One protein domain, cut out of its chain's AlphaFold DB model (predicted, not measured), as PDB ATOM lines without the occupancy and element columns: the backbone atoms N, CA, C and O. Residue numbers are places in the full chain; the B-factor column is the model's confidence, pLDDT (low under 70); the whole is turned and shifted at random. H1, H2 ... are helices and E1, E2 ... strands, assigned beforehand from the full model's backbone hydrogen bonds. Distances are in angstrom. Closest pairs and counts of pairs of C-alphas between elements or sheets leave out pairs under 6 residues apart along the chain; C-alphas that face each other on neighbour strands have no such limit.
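Overview. This is residues 984 to 1119 of the 1120 residues of the protein "P/Homo B domain-containing protein" of Bacteroidetes bacterium (UniProt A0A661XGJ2). The chain winds in stacked turns, a short solenoid with three walls, each wall a parallel sheet to which successive turns add one strand. H1 lies at the end where the winding begins, over E1 of one wall and near E3 of another. The printed part has 136 residues with H1 followed by fourteen strands, E1 to E14; the sheets run E1 E4 E7 E10 E13, E2 E5 E8 E11 E14 and E3 E6 E9 E12. The class is mostly strand, although under half of the residues are in named elements. The whole is compact, with a radius of gyration of the C-alphas of 13.4 A and a rounded outline of 34 by 32 by 28 A.

Along the chain. H1, residues 995 to 1001, begins with C-alpha 995 at (50.258, -22.035, -4.622) and is 10.0 A long. E1, residues 1006 to 1010, is 13.2 A long, and E2 holds residues 1018 to 1020. Then come E3, residues 1026 to 1028, E4, 1032 to 1036, 13.3 A long, and E5, 1042 to 1044. The next turn has E6, residues 1051 to 1053, E7, 1058 to 1062, 13.2 A long, and E8, 1065 to 1067. E9, residues 1073 to 1079, is the longest strand by residues and measures 10.9 A; E10, 1082 to 1086, measures 13.3 A, and E11 holds 1089 to 1091. Last come E12, residues 1100 to 1104, 10.3 A long, E13, 1109 to 1113, 13.3 A long, and E14, 1117 to 1119, ending with C-alpha 1119 at (35.365, -22.760, 13.799).

Arrangement. H1 is on the sheet E1 E4 E7 E10 E13 at a height over the sheet of 9.5 A. It lies over E1 and runs along the strands, at 18 degrees to E1 on the local plane; the closest C-alphas are those of Ala 998 and Ile 1008, 6.6 A apart. It only grazes the sheet E3 E6 E9 E12, with residues 995 to 1000. In H1 every O i to N i+4 pair is within hydrogen-bond range. E1 and E4 are parallel at 22 degrees, with N 1008 and O 1033 at 2.8 A. E2 and E5 are parallel at 25 degrees, with N 1019 and O 1042 at 2.8 A. E3 and E6 are parallel at 22 degrees, with N 1028 and O 1052 at 2.8 A. The sheets E2 E5 E8 E11 E14 and E3 E6 E9 E12 form a sandwich, two sheets face to face, with their strands at 64 degrees. E10 runs on into E11 across a break of 2 residues, at 99 degrees.

Size, cuts and confidence. The two C-alphas farthest apart, those of Leu 1013 and Pro 1106, are 38.5 A apart. The printed part has no cut and no long link. Mean pLDDT of the printed part is 86.8; residue 991 and residues 1094 to 1098 are under 70.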
ATOM      1  N   VAL A 984      51.550 -27.978  -6.204       88.56
ATOM      2  CA  VAL A 984      52.110 -27.155  -5.128       88.56
ATOM      3  C   VAL A 984      53.047 -28.016  -4.289       88.56
ATOM      4  O   VAL A 984      52.625 -29.060  -3.781       88.56
ATOM      5  N   THR A 985      54.294 -27.571  -4.173       85.12
ATOM      6  CA  THR A 985      55.394 -28.176  -3.409       85.12
ATOM      7  C   THR A 985      55.960 -27.234  -2.348       85.12
ATOM      8  O   THR A 985      56.517 -27.731  -1.376       85.12
ATOM      9  N   GLU A 986      55.753 -25.918  -2.480       85.25
ATOM     10  CA  GLU A 986      56.356 -24.909  -1.600       85.25
ATOM     11  C   GLU A 986      55.390 -24.366  -0.538       85.25
ATOM     12  O   GLU A 986      54.170 -24.309  -0.730       85.25
ATOM     13  N   LEU A 987      55.958 -23.919   0.588       87.56
ATOM     14  CA  LEU A 987      55.224 -23.367   1.733       87.56
ATOM     15  C   LEU A 987      54.919 -21.863   1.625       87.56
ATOM     16  O   LEU A 987      54.136 -21.343   2.417       87.56
ATOM     17  N   SER A 988      55.509 -21.146   0.671       85.12
ATOM     18  CA  SER A 988      55.273 -19.711   0.465       85.12
ATOM     19  C   SER A 988      55.726 -19.265  -0.937       85.12
ATOM     20  O   SER A 988      55.961 -20.098  -1.814       85.12
ATOM     21  N   GLY A 989      55.817 -17.950  -1.163       76.19
ATOM     22  CA  GLY A 989      56.473 -17.364  -2.335       76.19
ATOM     23  C   GLY A 989      55.604 -17.172  -3.584       76.19
ATOM     24  O   GLY A 989      54.380 -17.342  -3.581       76.19
ATOM     25  N   THR A 990      56.278 -16.753  -4.655       70.50
ATOM     26  CA  THR A 990      55.740 -16.473  -5.999       70.50
ATOM     27  C   THR A 990      56.177 -17.489  -7.054       70.50
ATOM     28  O   THR A 990      55.545 -17.565  -8.106       70.50
ATOM     29  N   GLU A 991      57.198 -18.289  -6.751       69.25
ATOM     30  CA  GLU A 991      57.949 -19.115  -7.705       69.25
ATOM     31  C   GLU A 991      57.205 -20.397  -8.115       69.25
ATOM     32  O   GLU A 991      56.215 -20.768  -7.464       69.25
ATOM     33  N   PRO A 992      57.637 -21.105  -9.182       70.88
ATOM     34  CA  PRO A 992      57.118 -22.428  -9.523       70.88
ATOM     35  C   PRO A 992      57.088 -23.370  -8.313       70.88
ATOM     36  O   PRO A 992      57.976 -23.360  -7.470       70.88
ATOM     37  N   GLY A 993      56.013 -24.150  -8.192       74.31
ATOM     38  CA  GLY A 993      55.744 -24.955  -6.997       74.31
ATOM     39  C   GLY A 993      55.034 -24.212  -5.859       74.31
ATOM     40  O   GLY A 993      54.440 -24.871  -5.006       74.31
ATOM     41  N   SER A 994      54.966 -22.877  -5.862       86.12
ATOM     42  CA  SER A 994      54.088 -22.134  -4.946       86.12
ATOM     43  C   SER A 994      52.607 -22.246  -5.345       86.12
ATOM     44  O   SER A 994      52.243 -22.394  -6.517       86.12
ATOM     45  N   LEU A 995      51.705 -22.103  -4.365       91.06
ATOM     46  CA  LEU A 995      50.258 -22.035  -4.622       91.06
ATOM     47  C   LEU A 995      49.886 -20.826  -5.503       91.06
ATOM     48  O   LEU A 995      48.935 -20.901  -6.285       91.06
ATOM     49  N   ARG A 996      50.642 -19.723  -5.404       87.44
ATOM     50  CA  ARG A 996      50.422 -18.502  -6.190       87.44
ATOM     51  C   ARG A 996      50.787 -18.718  -7.662       87.44
ATOM     52  O   ARG A 996      49.954 -18.423  -8.520       87.44
ATOM     53  N   ALA A 997      51.940 -19.326  -7.953       78.00
ATOM     54  CA  ALA A 997      52.317 -19.726  -9.310       78.00
ATOM     55  C   ALA A 997      51.310 -20.709  -9.924       78.00
ATOM     56  O   ALA A 997      50.850 -20.499 -11.046       78.00
ATOM     57  N   ALA A 998      50.890 -21.734  -9.172       85.62
ATOM     58  CA  ALA A 998      49.929 -22.722  -9.663       85.62
ATOM     59  C   ALA A 998      48.574 -22.092 -10.053       85.62
ATOM     60  O   ALA A 998      48.005 -22.444 -11.086       85.62
ATOM     61  N   ILE A 999      48.066 -21.122  -9.278       87.62
ATOM     62  CA  ILE A 999      46.836 -20.372  -9.605       87.62
ATOM     63  C   ILE A 999      47.042 -19.451 -10.815       87.62
ATOM     64  O   ILE A 999      46.180 -19.390 -11.701       87.62
ATOM     65  N   ASN A1000      48.183 -18.762 -10.884       82.00
ATOM     66  CA  ASN A1000      48.526 -17.890 -12.006       82.00
ATOM     67  C   ASN A1000      48.646 -18.676 -13.322       82.00
ATOM     68  O   ASN A1000      48.134 -18.208 -14.339       82.00
ATOM     69  N   CYS A1001      49.202 -19.890 -13.290       79.00
ATOM     70  CA  CYS A1001      49.421 -20.712 -14.479       79.00
ATOM     71  C   CYS A1001      48.202 -21.548 -14.919       79.00
ATOM     72  O   CYS A1001      47.975 -21.720 -16.114       79.00
ATOM     73  N   ALA A1002      47.374 -22.036 -13.986       82.31
ATOM     74  CA  ALA A1002      46.227 -22.895 -14.307       82.31
ATOM     75  C   ALA A1002      45.231 -22.271 -15.304       82.31
ATOM     76  O   ALA A1002      45.104 -21.051 -15.390       82.31
ATOM     77  N   THR A1003      44.462 -23.097 -16.014       83.94
ATOM     78  CA  THR A1003      43.431 -22.679 -16.978       83.94
ATOM     79  C   THR A1003      42.024 -23.139 -16.558       83.94
ATOM     80  O   THR A1003      41.846 -23.834 -15.557       83.94
ATOM     81  N   ASN A1004      40.986 -22.721 -17.293       82.50
ATOM     82  CA  ASN A1004      39.595 -23.056 -16.963       82.50
ATOM     83  C   ASN A1004      39.316 -24.565 -17.094       82.50
ATOM     84  O   ASN A1004      39.192 -25.093 -18.201       82.50
ATOM     85  N   GLY A1005      39.131 -25.226 -15.951       84.19
ATOM     86  CA  GLY A1005      38.882 -26.660 -15.812       84.19
ATOM     87  C   GLY A1005      40.012 -27.435 -15.125       84.19
ATOM     88  O   GLY A1005      39.839 -28.630 -14.873       84.19
ATOM     89  N   ASP A1006      41.137 -26.788 -14.811       90.88
ATOM     90  CA  ASP A1006      42.306 -27.453 -14.231       90.88
ATOM     91  C   ASP A1006      42.153 -27.805 -12.743       90.88
ATOM     92  O   ASP A1006      41.316 -27.277 -12.004       90.88
ATOM     93  N   THR A1007      42.984 -28.753 -12.299       92.44
ATOM     94  CA  THR A1007      43.067 -29.204 -10.904       92.44
ATOM     95  C   THR A1007      44.466 -28.960 -10.358       92.44
ATOM     96  O   THR A1007      45.397 -29.689 -10.701       92.44
ATOM     97  N   ILE A1008      44.584 -27.974  -9.474       94.88
ATOM     98  CA  ILE A1008      45.780 -27.699  -8.680       94.88
ATOM     99  C   ILE A1008      45.829 -28.708  -7.529       94.88
ATOM    100  O   ILE A1008      44.832 -28.916  -6.830       94.88
ATOM    101  N   ARG A1009      46.983 -29.347  -7.337       92.19
ATOM    102  CA  ARG A1009      47.211 -30.387  -6.324       92.19
ATOM    103  C   ARG A1009      48.198 -29.889  -5.288       92.19
ATOM    104  O   ARG A1009      49.302 -29.510  -5.657       92.19
ATOM    105  N   LEU A1010      47.835 -29.931  -4.013       93.62
ATOM    106  CA  LEU A1010      48.789 -29.745  -2.924       93.62
ATOM    107  C   LEU A1010      49.343 -31.119  -2.554       93.62
ATOM    108  O   LEU A1010      48.585 -32.002  -2.139       93.62
ATOM    109  N   THR A1011      50.641 -31.310  -2.801       86.88
ATOM    110  CA  THR A1011      51.292 -32.624  -2.756       86.88
ATOM    111  C   THR A1011      51.219 -33.261  -1.368       86.88
ATOM    112  O   THR A1011      51.210 -32.576  -0.345       86.88
ATOM    113  N   SER A1012      51.249 -34.595  -1.304       83.88
ATOM    114  CA  SER A1012      51.247 -35.329  -0.034       83.88
ATOM    115  C   SER A1012      52.534 -35.182   0.793       83.88
ATOM    116  O   SER A1012      52.641 -35.819   1.838       83.88
ATOM    117  N   LEU A1013      53.520 -34.410   0.321       82.56
ATOM    118  CA  LEU A1013      54.697 -34.022   1.107       82.56
ATOM    119  C   LEU A1013      54.355 -32.942   2.147       82.56
ATOM    120  O   LEU A1013      54.920 -32.985   3.230       82.56
ATOM    121  N   LEU A1014      53.384 -32.062   1.863       87.00
ATOM    122  CA  LEU A1014      52.974 -30.923   2.710       87.00
ATOM    123  C   LEU A1014      52.046 -31.327   3.879       87.00
ATOM    124  O   LEU A1014      51.157 -30.579   4.295       87.00
ATOM    125  N   ALA A1015      52.145 -32.578   4.329       88.44
ATOM    126  CA  ALA A1015      51.142 -33.241   5.156       88.44
ATOM    127  C   ALA A1015      51.217 -32.807   6.631       88.44
ATOM    128  O   ALA A1015      51.903 -33.430   7.442       88.44
ATOM    129  N   GLY A1016      50.439 -31.778   6.973       87.25
ATOM    130  CA  GLY A1016      50.413 -31.144   8.296       87.25
ATOM    131  C   GLY A1016      51.108 -29.779   8.341       87.25
ATOM    132  O   GLY A1016      51.069 -29.120   9.379       87.25
ATOM    133  N   ASP A1017      51.696 -29.345   7.225       92.44
ATOM    134  CA  ASP A1017      52.346 -28.044   7.100       92.44
ATOM    135  C   ASP A1017      51.340 -26.912   6.835       92.44
ATOM    136  O   ASP A1017      50.157 -27.131   6.547       92.44
ATOM    137  N   THR A1018      51.818 -25.670   6.938       92.75
ATOM    138  CA  THR A1018      51.039 -24.461   6.648       92.75
ATOM    139  C   THR A1018      51.696 -23.654   5.540       92.75
ATOM    140  O   THR A1018      52.847 -23.250   5.667       92.75
ATOM    141  N   ILE A1019      50.934 -23.391   4.483       92.56
ATOM    142  CA  ILE A1019      51.319 -22.544   3.359       92.56
ATOM    143  C   ILE A1019      50.899 -21.106   3.679       92.56
ATOM    144  O   ILE A1019      49.701 -20.858   3.850       92.56
ATOM    145  N   ASP A1020      51.840 -20.163   3.751       89.62
ATOM    146  CA  ASP A1020      51.527 -18.732   3.880       89.62
ATOM    147  C   ASP A1020      51.530 -18.057   2.506       89.62
ATOM    148  O   ASP A1020      52.513 -18.085   1.764       89.62
ATOM    149  N   ILE A1021      50.406 -17.429   2.168       86.19
ATOM    150  CA  ILE A1021      50.247 -16.664   0.927       86.19
ATOM    151  C   ILE A1021      50.736 -15.214   1.077       86.19
ATOM    152  O   ILE A1021      50.784 -14.485   0.083       86.19
ATOM    153  N   GLY A1022      51.051 -14.776   2.300       82.44
ATOM    154  CA  GLY A1022      51.449 -13.416   2.645       82.44
ATOM    155  C   GLY A1022      50.273 -12.444   2.826       82.44
ATOM    156  O   GLY A1022      49.132 -12.820   3.105       82.44
ATOM    157  N   ALA A1023      50.557 -11.150   2.654       77.88
ATOM    158  CA  ALA A1023      49.615 -10.065   2.947       77.88
ATOM    159  C   ALA A1023      48.431  -9.942   1.958       77.88
ATOM    160  O   ALA A1023      47.395  -9.353   2.290       77.88
ATOM    161  N   PHE A1024      48.561 -10.484   0.744       80.88
ATOM    162  CA  PHE A1024      47.599 -10.280  -0.343       80.88
ATOM    163  C   PHE A1024      46.801 -11.556  -0.655       80.88
ATOM    164  O   PHE A1024      47.414 -12.600  -0.904       80.88
ATOM    165  N   PRO A1025      45.455 -11.494  -0.714       86.38
ATOM    166  CA  PRO A1025      44.630 -12.661  -1.007       86.38
ATOM    167  C   PRO A1025      44.909 -13.237  -2.399       86.38
ATOM    168  O   PRO A1025      45.322 -12.534  -3.323       86.38
ATOM    169  N   LEU A1026      44.633 -14.528  -2.565       88.56
ATOM    170  CA  LEU A1026      44.695 -15.208  -3.853       88.56
ATOM    171  C   LEU A1026      43.378 -15.016  -4.620       88.56
ATOM    172  O   LEU A1026      42.306 -15.427  -4.166       88.56
ATOM    173  N   LEU A1027      43.465 -14.391  -5.796       90.75
ATOM    174  CA  LEU A1027      42.327 -14.160  -6.686       90.75
ATOM    175  C   LEU A1027      42.063 -15.392  -7.562       90.75
ATOM    176  O   LEU A1027      42.846 -15.731  -8.444       90.75
ATOM    177  N   LEU A1028      40.910 -16.025  -7.369       90.50
ATOM    178  CA  LEU A1028      40.435 -17.164  -8.149       90.50
ATOM    179  C   LEU A1028      39.525 -16.667  -9.286       90.50
ATOM    180  O   LEU A1028      38.290 -16.669  -9.202       90.50
ATOM    181  N   ASN A1029      40.171 -16.187 -10.354       85.50
ATOM    182  CA  ASN A1029      39.560 -15.624 -11.567       85.50
ATOM    183  C   ASN A1029      39.348 -16.643 -12.710       85.50
ATOM    184  O   ASN A1029      39.048 -16.241 -13.833       85.50
ATOM    185  N   LYS A1030      39.440 -17.946 -12.415       88.88
ATOM    186  CA  LYS A1030      39.290 -19.062 -13.365       88.88
ATOM    187  C   LYS A1030      38.414 -20.172 -12.774       88.88
ATOM    188  O   LYS A1030      38.259 -20.251 -11.554       88.88
ATOM    189  N   ASP A1031      37.867 -21.034 -13.627       91.88
ATOM    190  CA  ASP A1031      37.188 -22.267 -13.212       91.88
ATOM    191  C   ASP A1031      38.239 -23.290 -12.750       91.88
ATOM    192  O   ASP A1031      39.020 -23.762 -13.573       91.88
ATOM    193  N   LEU A1032      38.296 -23.619 -11.456       95.25
ATOM    194  CA  LEU A1032      39.415 -24.366 -10.855       95.25
ATOM    195  C   LEU A1032      38.973 -25.370  -9.785       95.25
ATOM    196  O   LEU A1032      38.021 -25.141  -9.039       95.25
ATOM    197  N   VAL A1033      39.749 -26.442  -9.637       95.81
ATOM    198  CA  VAL A1033      39.726 -27.316  -8.454       95.81
ATOM    199  C   VAL A1033      41.051 -27.174  -7.704       95.81
ATOM    200  O   VAL A1033      42.109 -27.330  -8.305       95.81
ATOM    201  N   ILE A1034      41.004 -26.921  -6.397       96.25
ATOM    202  CA  ILE A1034      42.172 -26.941  -5.504       96.25
ATOM    203  C   ILE A1034      42.012 -28.141  -4.565       96.25
ATOM    204  O   ILE A1034      41.038 -28.222  -3.811       96.25
ATOM    205  N   LEU A1035      42.940 -29.097  -4.652       95.25
ATOM    206  CA  LEU A1035      42.851 -30.418  -4.028       95.25
ATOM    207  C   LEU A1035      44.046 -30.695  -3.109       95.25
ATOM    208  O   LEU A1035      45.163 -30.856  -3.594       95.25
ATOM    209  N   GLY A1036      43.802 -30.841  -1.806       92.19
ATOM    210  CA  GLY A1036      44.774 -31.437  -0.887       92.19
ATOM    211  C   GLY A1036      44.854 -32.953  -1.082       92.19
ATOM    212  O   GLY A1036      43.826 -33.635  -1.054       92.19
ATOM    213  N   GLU A1037      46.056 -33.498  -1.299       88.12
ATOM    214  CA  GLU A1037      46.252 -34.951  -1.458       88.12
ATOM    215  C   GLU A1037      46.530 -35.689  -0.135       88.12
ATOM    216  O   GLU A1037      46.415 -36.916  -0.074       88.12
ATOM    217  N   ALA A1038      46.836 -34.950   0.934       82.44
ATOM    218  CA  ALA A1038      46.987 -35.449   2.300       82.44
ATOM    219  C   ALA A1038      46.039 -34.725   3.275       82.44
ATOM    220  O   ALA A1038      45.371 -33.758   2.916       82.44
ATOM    221  N   ALA A1039      45.966 -35.220   4.512       74.88
ATOM    222  CA  ALA A1039      45.248 -34.544   5.589       74.88
ATOM    223  C   ALA A1039      46.034 -33.327   6.111       74.88
ATOM    224  O   ALA A1039      47.249 -33.243   5.938       74.88
ATOM    225  N   ASP A1040      45.317 -32.422   6.778       82.19
ATOM    226  CA  ASP A1040      45.842 -31.327   7.606       82.19
ATOM    227  C   ASP A1040      46.731 -30.270   6.907       82.19
ATOM    228  O   ASP A1040      47.186 -29.336   7.570       82.19
ATOM    229  N   ILE A1041      46.879 -30.328   5.572       91.88
ATOM    230  CA  ILE A1041      47.493 -29.259   4.761       91.88
ATOM    231  C   ILE A1041      46.728 -27.950   4.997       91.88
ATOM    232  O   ILE A1041      45.539 -27.838   4.670       91.88
ATOM    233  N   SER A1042      47.415 -26.964   5.571       93.12
ATOM    234  CA  SER A1042      46.839 -25.682   5.973       93.12
ATOM    235  C   SER A1042      47.261 -24.554   5.031       93.12
ATOM    236  O   SER A1042      48.370 -24.552   4.510       93.12
ATOM    237  N   ILE A1043      46.383 -23.576   4.820       94.06
ATOM    238  CA  ILE A1043      46.642 -22.366   4.029       94.06
ATOM    239  C   ILE A1043      46.265 -21.156   4.889       94.06
ATOM    240  O   ILE A1043      45.136 -21.072   5.380       94.06
ATOM    241  N   THR A1044      47.197 -20.229   5.074       90.44
ATOM    242  CA  THR A1044      47.017 -18.990   5.841       90.44
ATOM    243  C   THR A1044      47.318 -17.767   4.976       90.44
ATOM    244  O   THR A1044      47.901 -17.888   3.901       90.44
ATOM    245  N   GLY A1045      46.904 -16.590   5.436       78.50
ATOM    246  CA  GLY A1045      47.305 -15.314   4.855       78.50
ATOM    247  C   GLY A1045      47.392 -14.249   5.935       78.50
ATOM    248  O   GLY A1045      46.377 -13.886   6.532       78.50
ATOM    249  N   SER A1046      48.601 -13.751   6.175       73.88
ATOM    250  CA  SER A1046      48.927 -12.780   7.230       73.88
ATOM    251  C   SER A1046      48.233 -11.415   7.078       73.88
ATOM    252  O   SER A1046      48.115 -10.669   8.050       73.88
ATOM    253  N   GLY A1047      47.731 -11.091   5.881       73.12
ATOM    254  CA  GLY A1047      46.998  -9.854   5.600       73.12
ATOM    255  C   GLY A1047      45.482  -9.966   5.767       73.12
ATOM    256  O   GLY A1047      44.978 -10.289   6.841       73.12
ATOM    257  N   THR A1048      44.711  -9.602   4.735       79.50
ATOM    258  CA  THR A1048      43.252  -9.396   4.878       79.50
ATOM    259  C   THR A1048      42.416 -10.674   4.797       79.50
ATOM    260  O   THR A1048      41.520 -10.852   5.619       79.50
ATOM    261  N   ARG A1049      42.672 -11.571   3.838       89.38
ATOM    262  CA  ARG A1049      41.996 -12.877   3.726       89.38
ATOM    263  C   ARG A1049      42.794 -13.864   2.875       89.38
ATOM    264  O   ARG A1049      43.759 -13.462   2.236       89.38
ATOM    265  N   VAL A1050      42.338 -15.118   2.804       91.38
ATOM    266  CA  VAL A1050      42.984 -16.164   1.991       91.38
ATOM    267  C   VAL A1050      42.575 -16.085   0.512       91.38
ATOM    268  O   VAL A1050      43.436 -15.952  -0.352       91.38
ATOM    269  N   PHE A1051      41.273 -16.122   0.198       94.00
ATOM    270  CA  PHE A1051      40.784 -16.220  -1.189       94.00
ATOM    271  C   PHE A1051      39.724 -15.175  -1.567       94.00
ATOM    272  O   PHE A1051      38.789 -14.917  -0.804       94.00
ATOM    273  N   GLU A1052      39.798 -14.667  -2.801       92.94
ATOM    274  CA  GLU A1052      38.706 -13.939  -3.467       92.94
ATOM    275  C   GLU A1052      38.243 -14.692  -4.722       92.94
ATOM    276  O   GLU A1052      39.045 -14.979  -5.605       92.94
ATOM    277  N   VAL A1053      36.951 -15.020  -4.829       92.19
ATOM    278  CA  VAL A1053      36.381 -15.743  -5.986       92.19
ATOM    279  C   VAL A1053      35.605 -14.768  -6.868       92.19
ATOM    280  O   VAL A1053      34.684 -14.101  -6.385       92.19
ATOM    281  N   ASN A1054      35.966 -14.689  -8.152       89.81
ATOM    282  CA  ASN A1054      35.415 -13.733  -9.121       89.81
ATOM    283  C   ASN A1054      33.957 -14.058  -9.524       89.81
ATOM    284  O   ASN A1054      33.519 -15.201  -9.459       89.81
ATOM    285  N   ALA A1055      33.192 -13.057  -9.970       75.38
ATOM    286  CA  ALA A1055      31.739 -13.134 -10.157       75.38
ATOM    287  C   ALA A1055      31.269 -14.053 -11.301       75.38
ATOM    288  O   ALA A1055      30.067 -14.263 -11.476       75.38
ATOM    289  N   THR A1056      32.198 -14.591 -12.089       80.44
ATOM    290  CA  THR A1056      31.933 -15.446 -13.254       80.44
ATOM    291  C   THR A1056      32.467 -16.874 -13.121       80.44
ATOM    292  O   THR A1056      32.244 -17.654 -14.044       80.44
ATOM    293  N   THR A1057      33.141 -17.230 -12.021       88.69
ATOM    294  CA  THR A1057      33.967 -18.451 -11.940       88.69
ATOM    295  C   THR A1057      33.370 -19.554 -11.068       88.69
ATOM    296  O   THR A1057      32.575 -19.304 -10.155       88.69
ATOM    297  N   VAL A1058      33.759 -20.797 -11.356       92.56
ATOM    298  CA  VAL A1058      33.373 -22.014 -10.636       92.56
ATOM    299  C   VAL A1058      34.595 -22.621  -9.948       92.56
ATOM    300  O   VAL A1058      35.459 -23.203 -10.597       92.56
ATOM    301  N   VAL A1059      34.654 -22.521  -8.621       96.31
ATOM    302  CA  VAL A1059      35.784 -22.997  -7.804       96.31
ATOM    303  C   VAL A1059      35.344 -24.162  -6.918       96.31
ATOM    304  O   VAL A1059      34.328 -24.054  -6.236       96.31
ATOM    305  N   GLU A1060      36.114 -25.251  -6.861       96.75
ATOM    306  CA  GLU A1060      35.986 -26.299  -5.832       96.75
ATOM    307  C   GLU A1060      37.248 -26.348  -4.958       96.75
ATOM    308  O   GLU A1060      38.331 -26.649  -5.453       96.75
ATOM    309  N   LEU A1061      37.109 -26.094  -3.653       96.31
ATOM    310  CA  LEU A1061      38.152 -26.376  -2.659       96.31
ATOM    311  C   LEU A1061      37.857 -27.735  -2.014       96.31
ATOM    312  O   LEU A1061      36.747 -27.945  -1.515       96.31
ATOM    313  N   ASN A1062      38.827 -28.648  -2.015       94.75
ATOM    314  CA  ASN A1062      38.638 -30.030  -1.574       94.75
ATOM    315  C   ASN A1062      39.808 -30.519  -0.701       94.75
ATOM    316  O   ASN A1062      40.946 -30.554  -1.162       94.75
ATOM    317  N   GLY A1063      39.525 -30.924   0.540       91.81
ATOM    318  CA  GLY A1063      40.519 -31.540   1.433       91.81
ATOM    319  C   GLY A1063      41.620 -30.605   1.950       91.81
ATOM    320  O   GLY A1063      42.738 -31.058   2.159       91.81
ATOM    321  N   VAL A1064      41.323 -29.316   2.139       93.62
ATOM    322  CA  VAL A1064      42.270 -28.311   2.664       93.62
ATOM    323  C   VAL A1064      41.765 -27.677   3.960       93.62
ATOM    324  O   VAL A1064      40.554 -27.569   4.177       93.62
ATOM    325  N   LYS A1065      42.688 -27.215   4.807       93.88
ATOM    326  CA  LYS A1065      42.393 -26.357   5.956       93.88
ATOM    327  C   LYS A1065      42.750 -24.904   5.635       93.88
ATOM    328  O   LYS A1065      43.801 -24.640   5.068       93.88
ATOM    329  N   LEU A1066      41.897 -23.958   6.022       93.69
ATOM    330  CA  LEU A1066      42.140 -22.519   5.906       93.69
ATOM    331  C   LEU A1066      42.231 -21.881   7.296       93.69
ATOM    332  O   LEU A1066      41.416 -22.183   8.170       93.69
ATOM    333  N   ILE A1067      43.172 -20.962   7.475       91.31
ATOM    334  CA  ILE A1067      43.257 -20.053   8.623       91.31
ATOM    335  C   ILE A1067      42.907 -18.657   8.102       91.31
ATOM    336  O   ILE A1067      43.465 -18.216   7.099       91.31
ATOM    337  N   SER A1068      41.937 -17.975   8.712       83.38
ATOM    338  CA  SER A1068      41.491 -16.668   8.209       83.38
ATOM    339  C   SER A1068      42.544 -15.568   8.372       83.38
ATOM    340  O   SER A1068      43.239 -15.527   9.383       83.38
ATOM    341  N   GLY A1069      42.558 -14.610   7.445       83.88
ATOM    342  CA  GLY A1069      43.215 -13.317   7.625       83.88
ATOM    343  C   GLY A1069      42.374 -12.331   8.450       83.88
ATOM    344  O   GLY A1069      41.363 -12.678   9.065       83.88
ATOM    345  N   THR A1070      42.795 -11.067   8.451       84.94
ATOM    346  CA  THR A1070      42.321 -10.015   9.367       84.94
ATOM    347  C   THR A1070      40.976  -9.349   9.016       84.94
ATOM    348  O   THR A1070      40.483  -8.501   9.766       84.94
ATOM    349  N   ALA A1071      40.335  -9.686   7.894       83.81
ATOM    350  CA  ALA A1071      39.114  -9.009   7.460       83.81
ATOM    351  C   ALA A1071      37.871  -9.426   8.270       83.81
ATOM    352  O   ALA A1071      37.404 -10.563   8.199       83.81
ATOM    353  N   LEU A1072      37.225  -8.447   8.918       82.31
ATOM    354  CA  LEU A1072      35.948  -8.602   9.642       82.31
ATOM    355  C   LEU A1072      34.812  -9.218   8.796       82.31
ATOM    356  O   LEU A1072      33.825  -9.724   9.332       82.31
ATOM    357  N   THR A1073      34.906  -9.141   7.467       85.88
ATOM    358  CA  THR A1073      33.933  -9.710   6.528       85.88
ATOM    359  C   THR A1073      34.640 -10.533   5.458       85.88
ATOM    360  O   THR A1073      35.367  -9.978   4.634       85.88
ATOM    361  N   GLY A1074      34.411 -11.849   5.472       86.69
ATOM    362  CA  GLY A1074      35.044 -12.820   4.575       86.69
ATOM    363  C   GLY A1074      36.509 -13.099   4.912       86.69
ATOM    364  O   GLY A1074      37.331 -13.132   4.000       86.69
ATOM    365  N   GLY A1075      36.851 -13.226   6.198       84.88
ATOM    366  CA  GLY A1075      38.238 -13.332   6.675       84.88
ATOM    367  C   GLY A1075      39.024 -14.517   6.104       84.88
ATOM    368  O   GLY A1075      40.225 -14.409   5.898       84.88
ATOM    369  N   ALA A1076      38.373 -15.635   5.779       89.94
ATOM    370  CA  ALA A1076      38.989 -16.696   4.982       89.94
ATOM    371  C   ALA A1076      38.681 -16.510   3.489       89.94
ATOM    372  O   ALA A1076      39.600 -16.476   2.672       89.94
ATOM    373  N   ILE A1077      37.399 -16.362   3.127       93.31
ATOM    374  CA  ILE A1077      36.963 -16.306   1.724       93.31
ATOM    375  C   ILE A1077      35.955 -15.176   1.480       93.31
ATOM    376  O   ILE A1077      34.951 -15.052   2.185       93.31
ATOM    377  N   ASN A1078      36.170 -14.416   0.405       93.12
ATOM    378  CA  ASN A1078      35.189 -13.514  -0.194       93.12
ATOM    379  C   ASN A1078      34.708 -14.094  -1.537       93.12
ATOM    380  O   ASN A1078      35.449 -14.109  -2.518       93.12
ATOM    381  N   ASN A1079      33.478 -14.613  -1.587       95.06
ATOM    382  CA  ASN A1079      32.898 -15.222  -2.781       95.06
ATOM    383  C   ASN A1079      31.939 -14.271  -3.506       95.06
ATOM    384  O   ASN A1079      30.909 -13.875  -2.952       95.06
ATOM    385  N   THR A1080      32.236 -13.996  -4.778       92.75
ATOM    386  CA  THR A1080      31.305 -13.343  -5.711       92.75
ATOM    387  C   THR A1080      30.783 -14.276  -6.814       92.75
ATOM    388  O   THR A1080      29.774 -13.955  -7.439       92.75
ATOM    389  N   GLY A1081      31.416 -15.441  -7.014       92.19
ATOM    390  CA  GLY A1081      31.092 -16.441  -8.038       92.19
ATOM    391  C   GLY A1081      30.393 -17.689  -7.495       92.19
ATOM    392  O   GLY A1081      29.488 -17.610  -6.665       92.19
ATOM    393  N   SER A1082      30.791 -18.864  -7.990       94.50
ATOM    394  CA  SER A1082      30.224 -20.170  -7.637       94.50
ATOM    395  C   SER A1082      31.252 -21.060  -6.933       94.50
ATOM    396  O   SER A1082      31.990 -21.805  -7.575       94.50
ATOM    397  N   LEU A1083      31.251 -21.042  -5.603       96.44
ATOM    398  CA  LEU A1083      32.179 -21.793  -4.759       96.44
ATOM    399  C   LEU A1083      31.552 -23.104  -4.250       96.44
ATOM    400  O   LEU A1083      30.484 -23.085  -3.635       96.44
ATOM    401  N   ARG A1084      32.237 -24.239  -4.433       96.50
ATOM    402  CA  ARG A1084      32.009 -25.485  -3.688       96.50
ATOM    403  C   ARG A1084      33.125 -25.686  -2.660       96.50
ATOM    404  O   ARG A1084      34.301 -25.608  -2.994       96.50
ATOM    405  N   LEU A1085      32.746 -26.006  -1.427       96.00
ATOM    406  CA  LEU A1085      33.649 -26.478  -0.376       96.00
ATOM    407  C   LEU A1085      33.380 -27.957  -0.103       96.00
ATOM    408  O   LEU A1085      32.223 -28.340   0.096       96.00
ATOM    409  N   ARG A1086      34.437 -28.773  -0.077       93.31
ATOM    410  CA  ARG A1086      34.343 -30.220   0.111       93.31
ATOM    411  C   ARG A1086      35.357 -30.747   1.126       93.31
ATOM    412  O   ARG A1086      36.554 -30.732   0.870       93.31
ATOM    413  N   SER A1087      34.879 -31.225   2.274       91.00
ATOM    414  CA  SER A1087      35.741 -31.619   3.407       91.00
ATOM    415  C   SER A1087      36.822 -30.566   3.727       91.00
ATOM    416  O   SER A1087      37.999 -30.889   3.857       91.00
ATOM    417  N   VAL A1088      36.412 -29.294   3.783       93.38
ATOM    418  CA  VAL A1088      37.273 -28.135   4.073       93.38
ATOM    419  C   VAL A1088      37.099 -27.718   5.530       93.38
ATOM    420  O   VAL A1088      35.967 -27.600   6.009       93.38
ATOM    421  N   ILE A1089      38.208 -27.459   6.218       92.81
ATOM    422  CA  ILE A1089      38.221 -26.869   7.565       92.81
ATOM    423  C   ILE A1089      38.519 -25.373   7.431       92.81
ATOM    424  O   ILE A1089      39.389 -24.997   6.650       92.81
ATOM    425  N   ILE A1090      37.818 -24.513   8.170       91.94
ATOM    426  CA  ILE A1090      38.118 -23.078   8.257       91.94
ATOM    427  C   ILE A1090      38.151 -22.662   9.727       91.94
ATOM    428  O   ILE A1090      37.120 -22.710  10.399       91.94
ATOM    429  N   ASP A1091      39.315 -22.214  10.191       89.06
ATOM    430  CA  ASP A1091      39.540 -21.744  11.558       89.06
ATOM    431  C   ASP A1091      39.682 -20.213  11.588       89.06
ATOM    432  O   ASP A1091      40.338 -19.614  10.728       89.06
ATOM    433  N   ASN A1092      39.073 -19.577  12.591       80.62
ATOM    434  CA  ASN A1092      39.208 -18.146  12.848       80.62
ATOM    435  C   ASN A1092      40.598 -17.775  13.395       80.62
ATOM    436  O   ASN A1092      41.184 -18.497  14.205       80.62
ATOM    437  N   HIS A1093      41.104 -16.604  13.005       74.44
ATOM    438  CA  HIS A1093      42.345 -16.057  13.542       74.44
ATOM    439  C   HIS A1093      42.127 -15.626  15.002       74.44
ATOM    440  O   HIS A1093      41.253 -14.791  15.261       74.44
ATOM    441  N   PRO A1094      42.933 -16.098  15.973       63.28
ATOM    442  CA  PRO A1094      42.641 -15.942  17.404       63.28
ATOM    443  C   PRO A1094      42.640 -14.487  17.912       63.28
ATOM    444  O   PRO A1094      42.249 -14.230  19.048       63.28
ATOM    445  N   ILE A1095      43.070 -13.536  17.079       61.53
ATOM    446  CA  ILE A1095      43.143 -12.104  17.388       61.53
ATOM    447  C   ILE A1095      41.809 -11.380  17.103       61.53
ATOM    448  O   ILE A1095      41.541 -10.351  17.725       61.53
ATOM    449  N   ILE A1096      40.943 -11.887  16.209       64.81
ATOM    450  CA  ILE A1096      39.758 -11.143  15.738       64.81
ATOM    451  C   ILE A1096      38.446 -11.826  16.132       64.81
ATOM    452  O   ILE A1096      37.900 -12.701  15.459       64.81
ATOM    453  N   GLN A1097      37.889 -11.352  17.243       65.38
ATOM    454  CA  GLN A1097      36.618 -11.828  17.769       65.38
ATOM    455  C   GLN A1097      35.431 -11.208  17.006       65.38
ATOM    456  O   GLN A1097      35.208  -9.999  17.062       65.38
ATOM    457  N   GLY A1098      34.639 -12.047  16.330       67.50
ATOM    458  CA  GLY A1098      33.409 -11.637  15.634       67.50
ATOM    459  C   GLY A1098      33.554 -11.304  14.143       67.50
ATOM    460  O   GLY A1098      32.641 -10.702  13.576       67.50
ATOM    461  N   ALA A1099      34.661 -11.687  13.498       74.12
ATOM    462  CA  ALA A1099      34.751 -11.692  12.037       74.12
ATOM    463  C   ALA A1099      33.832 -12.767  11.421       74.12
ATOM    464  O   ALA A1099      33.570 -13.801  12.030       74.12
ATOM    465  N   THR A1100      33.367 -12.554  10.186       86.00
ATOM    466  CA  THR A1100      32.704 -13.615   9.403       86.00
ATOM    467  C   THR A1100      33.706 -14.283   8.468       86.00
ATOM    468  O   THR A1100      34.343 -13.612   7.659       86.00
ATOM    469  N   LEU A1101      33.847 -15.607   8.559       88.38
ATOM    470  CA  LEU A1101      34.912 -16.347   7.867       88.38
ATOM    471  C   LEU A1101      34.675 -16.475   6.354       88.38
ATOM    472  O   LEU A1101      35.612 -16.334   5.573       88.38
ATOM    473  N   ILE A1102      33.421 -16.662   5.929       92.19
ATOM    474  CA  ILE A1102      33.022 -16.633   4.514       92.19
ATOM    475  C   ILE A1102      32.046 -15.477   4.299       92.19
ATOM    476  O   ILE A1102      31.008 -15.404   4.961       92.19
ATOM    477  N   HIS A1103      32.333 -14.612   3.327       93.06
ATOM    478  CA  HIS A1103      31.357 -13.688   2.762       93.06
ATOM    479  C   HIS A1103      30.894 -14.211   1.399       93.06
ATOM    480  O   HIS A1103      31.715 -14.604   0.580       93.06
ATOM    481  N   ASN A1104      29.584 -14.226   1.149       93.38
ATOM    482  CA  ASN A1104      29.001 -14.647  -0.127       93.38
ATOM    483  C   ASN A1104      28.052 -13.550  -0.614       93.38
ATOM    484  O   ASN A1104      26.987 -13.350  -0.020       93.38
ATOM    485  N   THR A1105      28.432 -12.827  -1.667       90.19
ATOM    486  CA  THR A1105      27.715 -11.616  -2.091       90.19
ATOM    487  C   THR A1105      26.355 -11.918  -2.752       90.19
ATOM    488  O   THR A1105      26.078 -13.056  -3.145       90.19
ATOM    489  N   PRO A1106      25.448 -10.926  -2.875       87.06
ATOM    490  CA  PRO A1106      24.135 -11.131  -3.488       87.06
ATOM    491  C   PRO A1106      24.221 -11.511  -4.977       87.06
ATOM    492  O   PRO A1106      24.409 -10.658  -5.839       87.06
ATOM    493  N   GLY A1107      24.032 -12.798  -5.271       83.19
ATOM    494  CA  GLY A1107      24.142 -13.384  -6.616       83.19
ATOM    495  C   GLY A1107      25.148 -14.536  -6.680       83.19
ATOM    496  O   GLY A1107      24.973 -15.443  -7.491       83.19
ATOM    497  N   ALA A1108      26.126 -14.544  -5.772       92.12
ATOM    498  CA  ALA A1108      27.101 -15.612  -5.620       92.12
ATOM    499  C   ALA A1108      26.452 -16.903  -5.087       92.12
ATOM    500  O   ALA A1108      25.525 -16.867  -4.269       92.12
ATOM    501  N   THR A1109      26.960 -18.049  -5.534       93.81
ATOM    502  CA  THR A1109      26.527 -19.388  -5.116       93.81
ATOM    503  C   THR A1109      27.580 -20.023  -4.214       93.81
ATOM    504  O   THR A1109      28.751 -20.074  -4.577       93.81
ATOM    505  N   LEU A1110      27.150 -20.561  -3.069       94.44
ATOM    506  CA  LEU A1110      27.974 -21.366  -2.168       94.44
ATOM    507  C   LEU A1110      27.343 -22.752  -1.997       94.44
ATOM    508  O   LEU A1110      26.164 -22.869  -1.657       94.44
ATOM    509  N   ILE A1111      28.137 -23.794  -2.220       93.81
ATOM    510  CA  ILE A1111      27.775 -25.202  -2.056       93.81
ATOM    511  C   ILE A1111      28.735 -25.817  -1.031       93.81
ATOM    512  O   ILE A1111      29.941 -25.609  -1.114       93.81
ATOM    513  N   ILE A1112      28.218 -26.566  -0.057       90.81
ATOM    514  CA  ILE A1112      29.024 -27.216   0.987       90.81
ATOM    515  C   ILE A1112      28.666 -28.704   1.003       90.81
ATOM    516  O   ILE A1112      27.496 -29.058   1.158       90.81
ATOM    517  N   GLU A1113      29.663 -29.564   0.807       88.31
ATOM    518  CA  GLU A1113      29.522 -31.018   0.672       88.31
ATOM    519  C   GLU A1113      30.587 -31.753   1.512       88.31
ATOM    520  O   GLU A1113      31.676 -31.241   1.749       88.31
ATOM    521  N   GLY A1114      30.308 -32.982   1.955       83.50
ATOM    522  CA  GLY A1114      31.250 -33.741   2.793       83.50
ATOM    523  C   GLY A1114      31.425 -33.168   4.206       83.50
ATOM    524  O   GLY A1114      30.537 -32.493   4.730       83.50
ATOM    525  N   ASP A1115      32.564 -33.471   4.827       84.94
ATOM    526  CA  ASP A1115      32.828 -33.221   6.250       84.94
ATOM    527  C   ASP A1115      33.493 -31.849   6.475       84.94
ATOM    528  O   ASP A1115      34.600 -31.751   7.000       84.94
ATOM    529  N   CYS A1116      32.844 -30.774   6.017       87.50
ATOM    530  CA  CYS A1116      33.335 -29.407   6.224       87.50
ATOM    531  C   CYS A1116      33.118 -28.927   7.670       87.50
ATOM    532  O   CYS A1116      32.053 -29.148   8.252       87.50
ATOM    533  N   VAL A1117      34.092 -28.195   8.216       88.75
ATOM    534  CA  VAL A1117      34.059 -27.628   9.577       88.75
ATOM    535  C   VAL A1117      34.395 -26.140   9.518       88.75
ATOM    536  O   VAL A1117      35.316 -25.739   8.817       88.75
ATOM    537  N   ILE A1118      33.653 -25.316  10.258       83.75
ATOM    538  CA  ILE A1118      33.908 -23.878  10.406       83.75
ATOM    539  C   ILE A1118      33.974 -23.590  11.909       83.75
ATOM    540  O   ILE A1118      33.029 -23.929  12.626       83.75
ATOM    541  N   GLN A1119      35.086 -23.024  12.383       81.62
ATOM    542  CA  GLN A1119      35.365 -22.760  13.799       81.62
ATOM    543  C   GLN A1119      35.496 -21.245  14.035       81.62
ATOM    544  O   GLN A1119      36.439 -20.630  13.539       81.62
TER     545      GLN A1119